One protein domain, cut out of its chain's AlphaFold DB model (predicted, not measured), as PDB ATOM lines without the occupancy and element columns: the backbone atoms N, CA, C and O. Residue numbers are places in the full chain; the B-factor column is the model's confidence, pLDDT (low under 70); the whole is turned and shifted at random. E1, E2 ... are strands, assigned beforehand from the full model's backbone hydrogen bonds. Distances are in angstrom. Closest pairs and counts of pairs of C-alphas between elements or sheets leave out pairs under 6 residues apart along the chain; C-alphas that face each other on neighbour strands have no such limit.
ATOM      1  N   VAL A   6     111.195  99.354 134.301       93.12
ATOM      2  CA  VAL A   6     111.502  99.434 135.731       93.12
ATOM      3  C   VAL A   6     112.611 100.452 135.967       93.12
ATOM      4  O   VAL A   6     113.561 100.565 135.189       93.12
ATOM      5  N   TYR A   7     112.474 101.203 137.051       93.81
ATOM      6  CA  TYR A   7     113.409 102.233 137.464       93.81
ATOM      7  C   TYR A   7     113.739 102.096 138.942       93.81
ATOM      8  O   TYR A   7     112.940 101.602 139.742       93.81
ATOM      9  N   LYS A   8     114.907 102.610 139.310       94.50
ATOM     10  CA  LYS A   8     115.331 102.784 140.691       94.50
ATOM     11  C   LYS A   8     115.394 104.263 141.031       94.50
ATOM     12  O   LYS A   8     115.999 105.049 140.303       94.50
ATOM     13  N   VAL A   9     114.810 104.642 142.161       93.75
ATOM     14  CA  VAL A   9     114.856 106.015 142.672       93.75
ATOM     15  C   VAL A   9     116.272 106.327 143.164       93.75
ATOM     16  O   VAL A   9     116.828 105.628 144.015       93.75
ATOM     17  N   THR A  10     116.873 107.393 142.638       95.25
ATOM     18  CA  THR A  10     118.239 107.843 142.963       95.25
ATOM     19  C   THR A  10     118.256 109.050 143.903       95.25
ATOM     20  O   THR A  10     119.247 109.263 144.612       95.25
ATOM     21  N   LYS A  11     117.141 109.783 143.980       94.69
ATOM     22  CA  LYS A  11     116.875 110.892 144.908       94.69
ATOM     23  C   LYS A  11     115.416 110.807 145.362       94.69
ATOM     24  O   LYS A  11     114.562 110.729 144.490       94.69
ATOM     25  N   SER A  12     115.155 110.843 146.670       93.12
ATOM     26  CA  SER A  12     113.797 110.803 147.236       93.12
ATOM     27  C   SER A  12     112.939 112.007 146.819       93.12
ATOM     28  O   SER A  12     113.488 113.081 146.552       93.12
ATOM     29  N   SER A  13     111.616 111.833 146.814       90.06
ATOM     30  CA  SER A  13     110.646 112.929 146.719       90.06
ATOM     31  C   SER A  13     110.595 113.730 148.023       90.06
ATOM     32  O   SER A  13     110.955 113.224 149.092       90.06
ATOM     33  N   THR A  14     110.170 114.994 147.958       90.00
ATOM     34  CA  THR A  14     110.077 115.861 149.151       90.00
ATOM     35  C   THR A  14     109.004 115.379 150.125       90.00
ATOM     36  O   THR A  14     109.165 115.507 151.337       90.00
ATOM     37  N   ASP A  15     107.923 114.804 149.601       86.88
ATOM     38  CA  ASP A  15     106.773 114.289 150.351       86.88
ATOM     39  C   ASP A  15     106.967 112.862 150.893       86.88
ATOM     40  O   ASP A  15     106.044 112.314 151.483       86.88
ATOM     41  N   THR A  16     108.150 112.276 150.668       86.56
ATOM     42  CA  THR A  16     108.551 110.914 151.060       86.56
ATOM     43  C   THR A  16     107.708 109.771 150.483       86.56
ATOM     44  O   THR A  16     107.906 108.615 150.861       86.56
ATOM     45  N   THR A  17     106.850 110.049 149.495       86.25
ATOM     46  CA  THR A  17     106.101 109.030 148.740       86.25
ATOM     47  C   THR A  17     107.036 108.016 148.075       86.25
ATOM     48  O   THR A  17     106.772 106.810 148.100       86.25
ATOM     49  N   PHE A  18     108.159 108.490 147.522       89.31
ATOM     50  CA  PHE A  18     109.208 107.656 146.943       89.31
ATOM     51  C   PHE A  18     110.569 107.984 147.544       89.31
ATOM     52  O   PHE A  18     111.042 109.121 147.499       89.31
ATOM     53  N   GLU A  19     111.249 106.965 148.054       91.69
ATOM     54  CA  GLU A  19     112.544 107.110 148.702       91.69
ATOM     55  C   GLU A  19     113.675 106.557 147.837       91.69
ATOM     56  O   GLU A  19     113.511 105.630 147.046       91.69
ATOM     57  N   LYS A  20     114.875 107.124 147.993       93.69
ATOM     58  CA  LYS A  20     116.081 106.620 147.334       93.69
ATOM     59  C   LYS A  20     116.253 105.119 147.590       93.69
ATOM     60  O   LYS A  20     116.400 104.684 148.727       93.69
ATOM     61  N   GLY A  21     116.358 104.353 146.507       91.94
ATOM     62  CA  GLY A  21     116.455 102.896 146.532       91.94
ATOM     63  C   GLY A  21     115.148 102.181 146.202       91.94
ATOM     64  O   GLY A  21     115.207 100.991 145.893       91.94
ATOM     65  N   ASP A  22     114.016 102.889 146.195       92.00
ATOM     66  CA  ASP A  22     112.738 102.328 145.775       92.00
ATOM     67  C   ASP A  22     112.792 101.857 144.322       92.00
ATOM     68  O   ASP A  22     113.369 102.511 143.448       92.00
ATOM     69  N   ILE A  23     112.166 100.706 144.080       93.06
ATOM     70  CA  ILE A  23     111.966 100.153 142.744       93.06
ATOM     71  C   ILE A  23     110.555 100.503 142.299       93.06
ATOM     72  O   ILE A  23     109.580 100.135 142.967       93.06
ATOM     73  N   ILE A  24     110.464 101.208 141.177       92.62
ATOM     74  CA  ILE A  24     109.218 101.752 140.652       92.62
ATOM     75  C   ILE A  24     109.043 101.420 139.171       92.62
ATOM     76  O   ILE A  24     110.017 101.183 138.455       92.62
ATOM     77  N   TRP A  25     107.807 101.429 138.688       92.12
ATOM     78  CA  TRP A  25     107.512 101.330 137.259       92.12
ATOM     79  C   TRP A  25     106.280 102.150 136.902       92.12
ATOM     80  O   TRP A  25     105.420 102.405 137.745       92.12
ATOM     81  N   TRP A  26     106.208 102.554 135.637       89.00
ATOM     82  CA  TRP A  26     105.076 103.290 135.091       89.00
ATOM     83  C   TRP A  26     104.159 102.317 134.332       89.00
ATOM     84  O   TRP A  26     104.573 101.705 133.342       89.00
ATOM     85  N   CYS A  27     102.932 102.154 134.823       86.50
ATOM     86  CA  CYS A  27     101.869 101.337 134.243       86.50
ATOM     87  C   CYS A  27     101.261 101.959 132.970       86.50
ATOM     88  O   CYS A  27     101.487 103.121 132.628       86.50
ATOM     89  N   GLU A  28     100.463 101.180 132.236       84.19
ATOM     90  CA  GLU A  28      99.833 101.655 130.998       84.19
ATOM     91  C   GLU A  28      98.772 102.738 131.209       84.19
ATOM     92  O   GLU A  28      98.639 103.622 130.357       84.19
ATOM     93  N   ASP A  29      98.068 102.672 132.337       82.44
ATOM     94  CA  ASP A  29      97.032 103.608 132.787       82.44
ATOM     95  C   ASP A  29      97.593 104.968 133.224       82.44
ATOM     96  O   ASP A  29      96.843 105.923 133.375       82.44
ATOM     97  N   GLY A  30      98.913 105.079 133.363       81.94
ATOM     98  CA  GLY A  30      99.569 106.294 133.812       81.94
ATOM     99  C   GLY A  30     100.080 106.215 135.255       81.94
ATOM    100  O   GLY A  30     100.898 107.049 135.632       81.94
ATOM    101  N   THR A  31      99.667 105.203 136.021       87.31
ATOM    102  CA  THR A  31     100.011 105.027 137.437       87.31
ATOM    103  C   THR A  31     101.486 104.686 137.611       87.31
ATOM    104  O   THR A  31     102.036 103.847 136.892       87.31
ATOM    105  N   ILE A  32     102.140 105.294 138.600       88.88
ATOM    106  CA  ILE A  32     103.499 104.922 139.012       88.88
ATOM    107  C   ILE A  32     103.393 104.048 140.252       88.88
ATOM    108  O   ILE A  32     102.884 104.482 141.278       88.88
ATOM    109  N   MET A  33     103.893 102.822 140.171       89.06
ATOM    110  CA  MET A  33     103.799 101.822 141.233       89.06
ATOM    111  C   MET A  33     105.149 101.596 141.908       89.06
ATOM    112  O   MET A  33     106.178 101.606 141.236       89.06
ATOM    113  N   ARG A  34     105.141 101.300 143.214       89.31
ATOM    114  CA  ARG A  34     106.307 100.817 143.976       89.31
ATOM    115  C   ARG A  34     106.254  99.310 144.224       89.31
ATOM    116  O   ARG A  34     105.237  98.786 144.680       89.31
ATOM    117  N   ALA A  35     107.385  98.618 144.072       84.50
ATOM    118  CA  ALA A  35     107.494  97.162 144.266       84.50
ATOM    119  C   ALA A  35     107.048  96.683 145.656       84.50
ATOM    120  O   ALA A  35     106.450  95.616 145.784       84.50
ATOM    121  N   ASN A  36     107.249  97.508 146.687       72.50
ATOM    122  CA  ASN A  36     106.896  97.192 148.074       72.50
ATOM    123  C   ASN A  36     105.478  97.656 148.482       72.50
ATOM    124  O   ASN A  36     105.192  97.794 149.669       72.50
ATOM    125  N   ARG A  37     104.578  97.889 147.510       59.50
ATOM    126  CA  ARG A  37     103.121  98.142 147.652       59.50
ATOM    127  C   ARG A  37     102.654  99.336 148.496       59.50
ATOM    128  O   ARG A  37     101.457  99.584 148.538       59.50
ATOM    129  N   THR A  38     103.532 100.075 149.162       64.56
ATOM    130  CA  THR A  38     103.113 101.177 150.059       64.56
ATOM    131  C   THR A  38     103.059 102.552 149.392       64.56
ATOM    132  O   THR A  38     102.714 103.511 150.066       64.56
ATOM    133  N   GLY A  39     103.377 102.659 148.099       64.44
ATOM    134  CA  GLY A  39     103.310 103.923 147.365       64.44
ATOM    135  C   GLY A  39     102.875 103.702 145.922       64.44
ATOM    136  O   GLY A  39     103.434 102.845 145.230       64.44
ATOM    137  N   TRP A  40     101.872 104.461 145.493       82.62
ATOM    138  CA  TRP A  40     101.554 104.679 144.089       82.62
ATOM    139  C   TRP A  40     101.227 106.154 143.879       82.62
ATOM    140  O   TRP A  40     100.774 106.826 144.802       82.62
ATOM    141  N   ILE A  41     101.477 106.642 142.671       83.81
ATOM    142  CA  ILE A  41     100.992 107.942 142.218       83.81
ATOM    143  C   ILE A  41      99.979 107.692 141.114       83.81
ATOM    144  O   ILE A  41     100.324 107.085 140.096       83.81
ATOM    145  N   ASP A  42      98.757 108.170 141.329       81.44
ATOM    146  CA  ASP A  42      97.761 108.280 140.274       81.44
ATOM    147  C   ASP A  42      98.117 109.486 139.378       81.44
ATOM    148  O   ASP A  42      98.373 110.581 139.897       81.44
ATOM    149  N   PRO A  43      98.180 109.317 138.046       75.75
ATOM    150  CA  PRO A  43      98.468 110.407 137.117       75.75
ATOM    151  C   PRO A  43      97.460 111.565 137.199       75.75
ATOM    152  O   PRO A  43      97.815 112.686 136.829       75.75
ATOM    153  N   GLU A  44      96.227 111.319 137.653       80.38
ATOM    154  CA  GLU A  44      95.211 112.354 137.867       80.38
ATOM    155  C   GLU A  44      95.474 113.170 139.142       80.38
ATOM    156  O   GLU A  44      95.124 114.348 139.203       80.38
ATOM    157  N   GLU A  45      96.123 112.571 140.147       78.44
ATOM    158  CA  GLU A  45      96.438 113.224 141.423       78.44
ATOM    159  C   GLU A  45      97.771 113.981 141.389       78.44
ATOM    160  O   GLU A  45      97.914 115.018 142.041       78.44
ATOM    161  N   CYS A  46      98.754 113.486 140.632       76.12
ATOM    162  CA  CYS A  46     100.062 114.122 140.510       76.12
ATOM    163  C   CYS A  46     100.598 113.970 139.078       76.12
ATOM    164  O   CYS A  46     101.062 112.888 138.694       76.12
ATOM    165  N   PRO A  47     100.553 115.039 138.263       72.56
ATOM    166  CA  PRO A  47     101.040 114.974 136.896       72.56
ATOM    167  C   PRO A  47     102.551 114.706 136.868       72.56
ATOM    168  O   PRO A  47     103.310 115.118 137.741       72.56
ATOM    169  N   ALA A  48     103.030 114.033 135.821       70.38
ATOM    170  CA  ALA A  48     104.434 113.615 135.734       70.38
ATOM    171  C   ALA A  48     105.450 114.779 135.798       70.38
ATOM    172  O   ALA A  48     106.618 114.575 136.122       70.38
ATOM    173  N   GLU A  49     105.014 115.994 135.473       72.69
ATOM    174  CA  GLU A  49     105.808 117.224 135.537       72.69
ATOM    175  C   GLU A  49     106.010 117.770 136.958       72.69
ATOM    176  O   GLU A  49     106.945 118.538 137.176       72.69
ATOM    177  N   SER A  50     105.188 117.358 137.929       80.31
ATOM    178  CA  SER A  50     105.342 117.730 139.342       80.31
ATOM    179  C   SER A  50     106.173 116.735 140.154       80.31
ATOM    180  O   SER A  50     106.353 116.933 141.354       80.31
ATOM    181  N   LEU A  51     106.707 115.683 139.525       83.81
ATOM    182  CA  LEU A  51     107.592 114.723 140.186       83.81
ATOM    183  C   LEU A  51     108.944 115.387 140.502       83.81
ATOM    184  O   LEU A  51     109.658 115.838 139.608       83.81
ATOM    185  N   ASP A  52     109.323 115.421 141.778       89.56
ATOM    186  CA  ASP A  52     110.522 116.109 142.282       89.56
ATOM    187  C   ASP A  52     111.672 115.161 142.698       89.56
ATOM    188  O   ASP A  52     112.744 115.594 143.161       89.56
ATOM    189  N   PHE A  53     111.461 113.860 142.492       90.44
ATOM    190  CA  PHE A  53     112.438 112.792 142.676       90.44
ATOM    191  C   PHE A  53     113.239 112.523 141.395       90.44
ATOM    192  O   PHE A  53     112.895 112.961 140.299       90.44
ATOM    193  N   CYS A  54     114.343 111.786 141.524       92.62
ATOM    194  CA  CYS A  54     115.148 111.351 140.379       92.62
ATOM    195  C   CYS A  54     115.196 109.829 140.312       92.62
ATOM    196  O   CYS A  54     115.121 109.153 141.339       92.62
ATOM    197  N   PHE A  55     115.352 109.291 139.107       93.38
ATOM    198  CA  PHE A  55     115.345 107.856 138.862       93.38
ATOM    199  C   PHE A  55     116.247 107.480 137.683       93.38
ATOM    200  O   PHE A  55     116.522 108.296 136.803       93.38
ATOM    201  N   GLU A  56     116.684 106.227 137.663       95.50
ATOM    202  CA  GLU A  56     117.462 105.617 136.580       95.50
ATOM    203  C   GLU A  56     116.835 104.282 136.168       95.50
ATOM    204  O   GLU A  56     116.145 103.660 136.977       95.50
ATOM    205  N   LYS A  57     117.028 103.853 134.912       94.69
ATOM    206  CA  LYS A  57     116.537 102.542 134.453       94.69
ATOM    207  C   LYS A  57     117.198 101.432 135.274       94.69
ATOM    208  O   LYS A  57     118.389 101.507 135.565       94.69
ATOM    209  N   ASP A  58     116.421 100.417 135.635       93.62
ATOM    210  CA  ASP A  58     116.904  99.247 136.364       93.62
ATOM    211  C   ASP A  58     116.610  97.969 135.576       93.62
ATOM    212  O   ASP A  58     115.542  97.367 135.691       93.62
ATOM    213  N   ASP A  59     117.596  97.543 134.787       92.62
ATOM    214  CA  ASP A  59     117.489  96.386 133.892       92.62
ATOM    215  C   ASP A  59     117.499  95.036 134.631       92.62
ATOM    216  O   ASP A  59     117.370  93.980 134.013       92.62
ATOM    217  N   ARG A  60     117.648  95.033 135.965       91.50
ATOM    218  CA  ARG A  60     117.585  93.807 136.781       91.50
ATOM    219  C   ARG A  60     116.171  93.251 136.883       91.50
ATOM    220  O   ARG A  60     116.001  92.115 137.324       91.50
ATOM    221  N   TYR A  61     115.167  94.047 136.527       91.75
ATOM    222  CA  TYR A  61     113.764  93.698 136.643       91.75
ATOM    223  C   TYR A  61     113.018  93.978 135.342       91.75
ATOM    224  O   TYR A  61     113.370  94.868 134.573       91.75
ATOM    225  N   LYS A  62     111.926  93.247 135.133       90.75
ATOM    226  CA  LYS A  62     110.965  93.491 134.056       90.75
ATOM    227  C   LYS A  62     109.553  93.552 134.607       90.75
ATOM    228  O   LYS A  62     109.228  92.845 135.564       90.75
ATOM    229  N   VAL A  63     108.719  94.381 133.987       89.50
ATOM    230  CA  VAL A  63     107.289  94.432 134.292       89.50
ATOM    231  C   VAL A  63     106.621  93.169 133.748       89.50
ATOM    232  O   VAL A  63     106.881  92.747 132.621       89.50
ATOM    233  N   ILE A  64     105.781  92.543 134.569       88.88
ATOM    234  CA  ILE A  64     104.975  91.377 134.212       88.88
ATOM    235  C   ILE A  64     103.492  91.694 134.365       88.88
ATOM    236  O   ILE A  64     103.073  92.351 135.319       88.88
ATOM    237  N   HIS A  65     102.704  91.172 133.430       85.38
ATOM    238  CA  HIS A  65     101.256  91.320 133.403       85.38
ATOM    239  C   HIS A  65     100.622  89.950 133.649       85.38
ATOM    240  O   HIS A  65     100.907  88.986 132.936       85.38
ATOM    241  N   GLY A  66      99.780  89.858 134.672       79.56
ATOM    242  CA  GLY A  66      98.965  88.688 134.973       79.56
ATOM    243  C   GLY A  66      97.477  89.021 134.919       79.56
ATOM    244  O   GLY A  66      97.083  90.181 134.809       79.56
ATOM    245  N   CYS A  67      96.625  87.998 135.013       76.56
ATOM    246  CA  CYS A  67      95.179  88.200 135.083       76.56
ATOM    247  C   CYS A  67      94.829  88.991 136.357       76.56
ATOM    248  O   CYS A  67      94.874  88.445 137.459       76.56
ATOM    249  N   GLY A  68      94.539  90.286 136.202       75.94
ATOM    250  CA  GLY A  68      94.173  91.192 137.292       75.94
ATOM    251  C   GLY A  68      95.335  91.771 138.108       75.94
ATOM    252  O   GLY A  68      95.077  92.348 139.160       75.94
ATOM    253  N   TYR A  69      96.595  91.638 137.673       76.56
ATOM    254  CA  TYR A  69      97.713  92.306 138.351       76.56
ATOM    255  C   TYR A  69      98.847  92.709 137.404       76.56
ATOM    256  O   TYR A  69      99.124  92.040 136.408       76.56
ATOM    257  N   VAL A  70      99.545  93.781 137.776       81.69
ATOM    258  CA  VAL A  70     100.826  94.196 137.196       81.69
ATOM    259  C   VAL A  70     101.864  94.152 138.310       81.69
ATOM    260  O   VAL A  70     101.608  94.606 139.426       81.69
ATOM    261  N   GLY A  71     103.020  93.562 138.034       84.81
ATOM    262  CA  GLY A  71     104.116  93.472 138.992       84.81
ATOM    263  C   GLY A  71     105.464  93.509 138.299       84.81
ATOM    264  O   GLY A  71     105.552  93.770 137.103       84.81
ATOM    265  N   ILE A  72     106.517  93.205 139.051       88.75
ATOM    266  CA  ILE A  72     107.866  93.058 138.514       88.75
ATOM    267  C   ILE A  72     108.434  91.691 138.882       88.75
ATOM    268  O   ILE A  72     108.121  91.141 139.939       88.75
ATOM    269  N   CYS A  73     109.290  91.146 138.028       87.56
ATOM    270  CA  CYS A  73     110.131  89.999 138.358       87.56
ATOM    271  C   CYS A  73     111.576  90.271 137.942       87.56
ATOM    272  O   CYS A  73     111.833  91.199 137.175       87.56
ATOM    273  N   ALA A  74     112.519  89.489 138.471       86.25
ATOM    274  CA  ALA A  74     113.902  89.548 138.006       86.25
ATOM    275  C   ALA A  74     113.951  89.255 136.494       86.25
ATOM    276  O   ALA A  74     113.249  88.353 136.016       86.25
ATOM    277  N   ALA A  75     114.707  90.072 135.759       78.94
ATOM    278  CA  ALA A  75     114.808  90.009 134.305       78.94
ATOM    279  C   ALA A  75     115.432  88.692 133.831       78.94
ATOM    280  O   ALA A  75     116.440  88.253 134.427       78.94
TER     281      ALA A  75
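This is residues 6 to 75 of the 75 residues of an uncharacterized protein of Lachnospiraceae bacterium (UniProt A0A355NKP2). A strongly twisted sheet, E3 E2 E1 E4, and the two-stranded hairpin E5 and E6 make a small sandwich, only partly face to face, their strands crossed at 65 degrees. A long loop, residues 35 to 53, joins the edge strands E3 and E4. The printed part has 70 residues, no named helix and six strands, E1 to E6 in order; both sheets are antiparallel, and the class is all strand, with 29 residues in named elements, under half. It is compact, with a radius of gyration of the C-alphas of 11.7 A and spans of 33 by 25 by 19 A.

Start at E1, residues 6 to 11, and look for its hairpin partner E2, residues 23 to 26, where N 7 and O 24 are 2.8 A apart. E3, residues 32 to 34, completes a meander, each strand the antiparallel neighbour of the one before; N 33 and O 25 are 2.9 A apart. On E1's other side find E4, residues 54 to 57, with N 8 and O 56 at 2.8 A; it closes a Greek key, a meander whose first strand neighbours the fourth, antiparallel. Next comes the hairpin of E5, residues 61 to 66, and E6, residues 69 to 74, with N 64 and O 71 at 2.8 A. The closest C-alphas of E1 and E5 are those of Val 6 and Lys 62, 6.2 A apart. E2 and E6 are near each other, with 6 pairs of C-alphas within 10 A, while E3 and E5 are apart.

Find C-alpha 6 at (111.502, 99.434, 135.731); from there E1 runs 15.6 A. E2 spans 10.8 A, E3 7.0 A, E4 10.7 A and E5 15.7 A; E6 runs 16.4 A to C-alpha 74 at (113.902, 89.548, 138.006).

The farthest C-alphas, those of Thr 14 and Cys 67, are 34.4 A apart. The printed part has no cut; the links E1 to E2 and E3 to E4 are long. Look for pLDDT under 70 at residues 37 to 39.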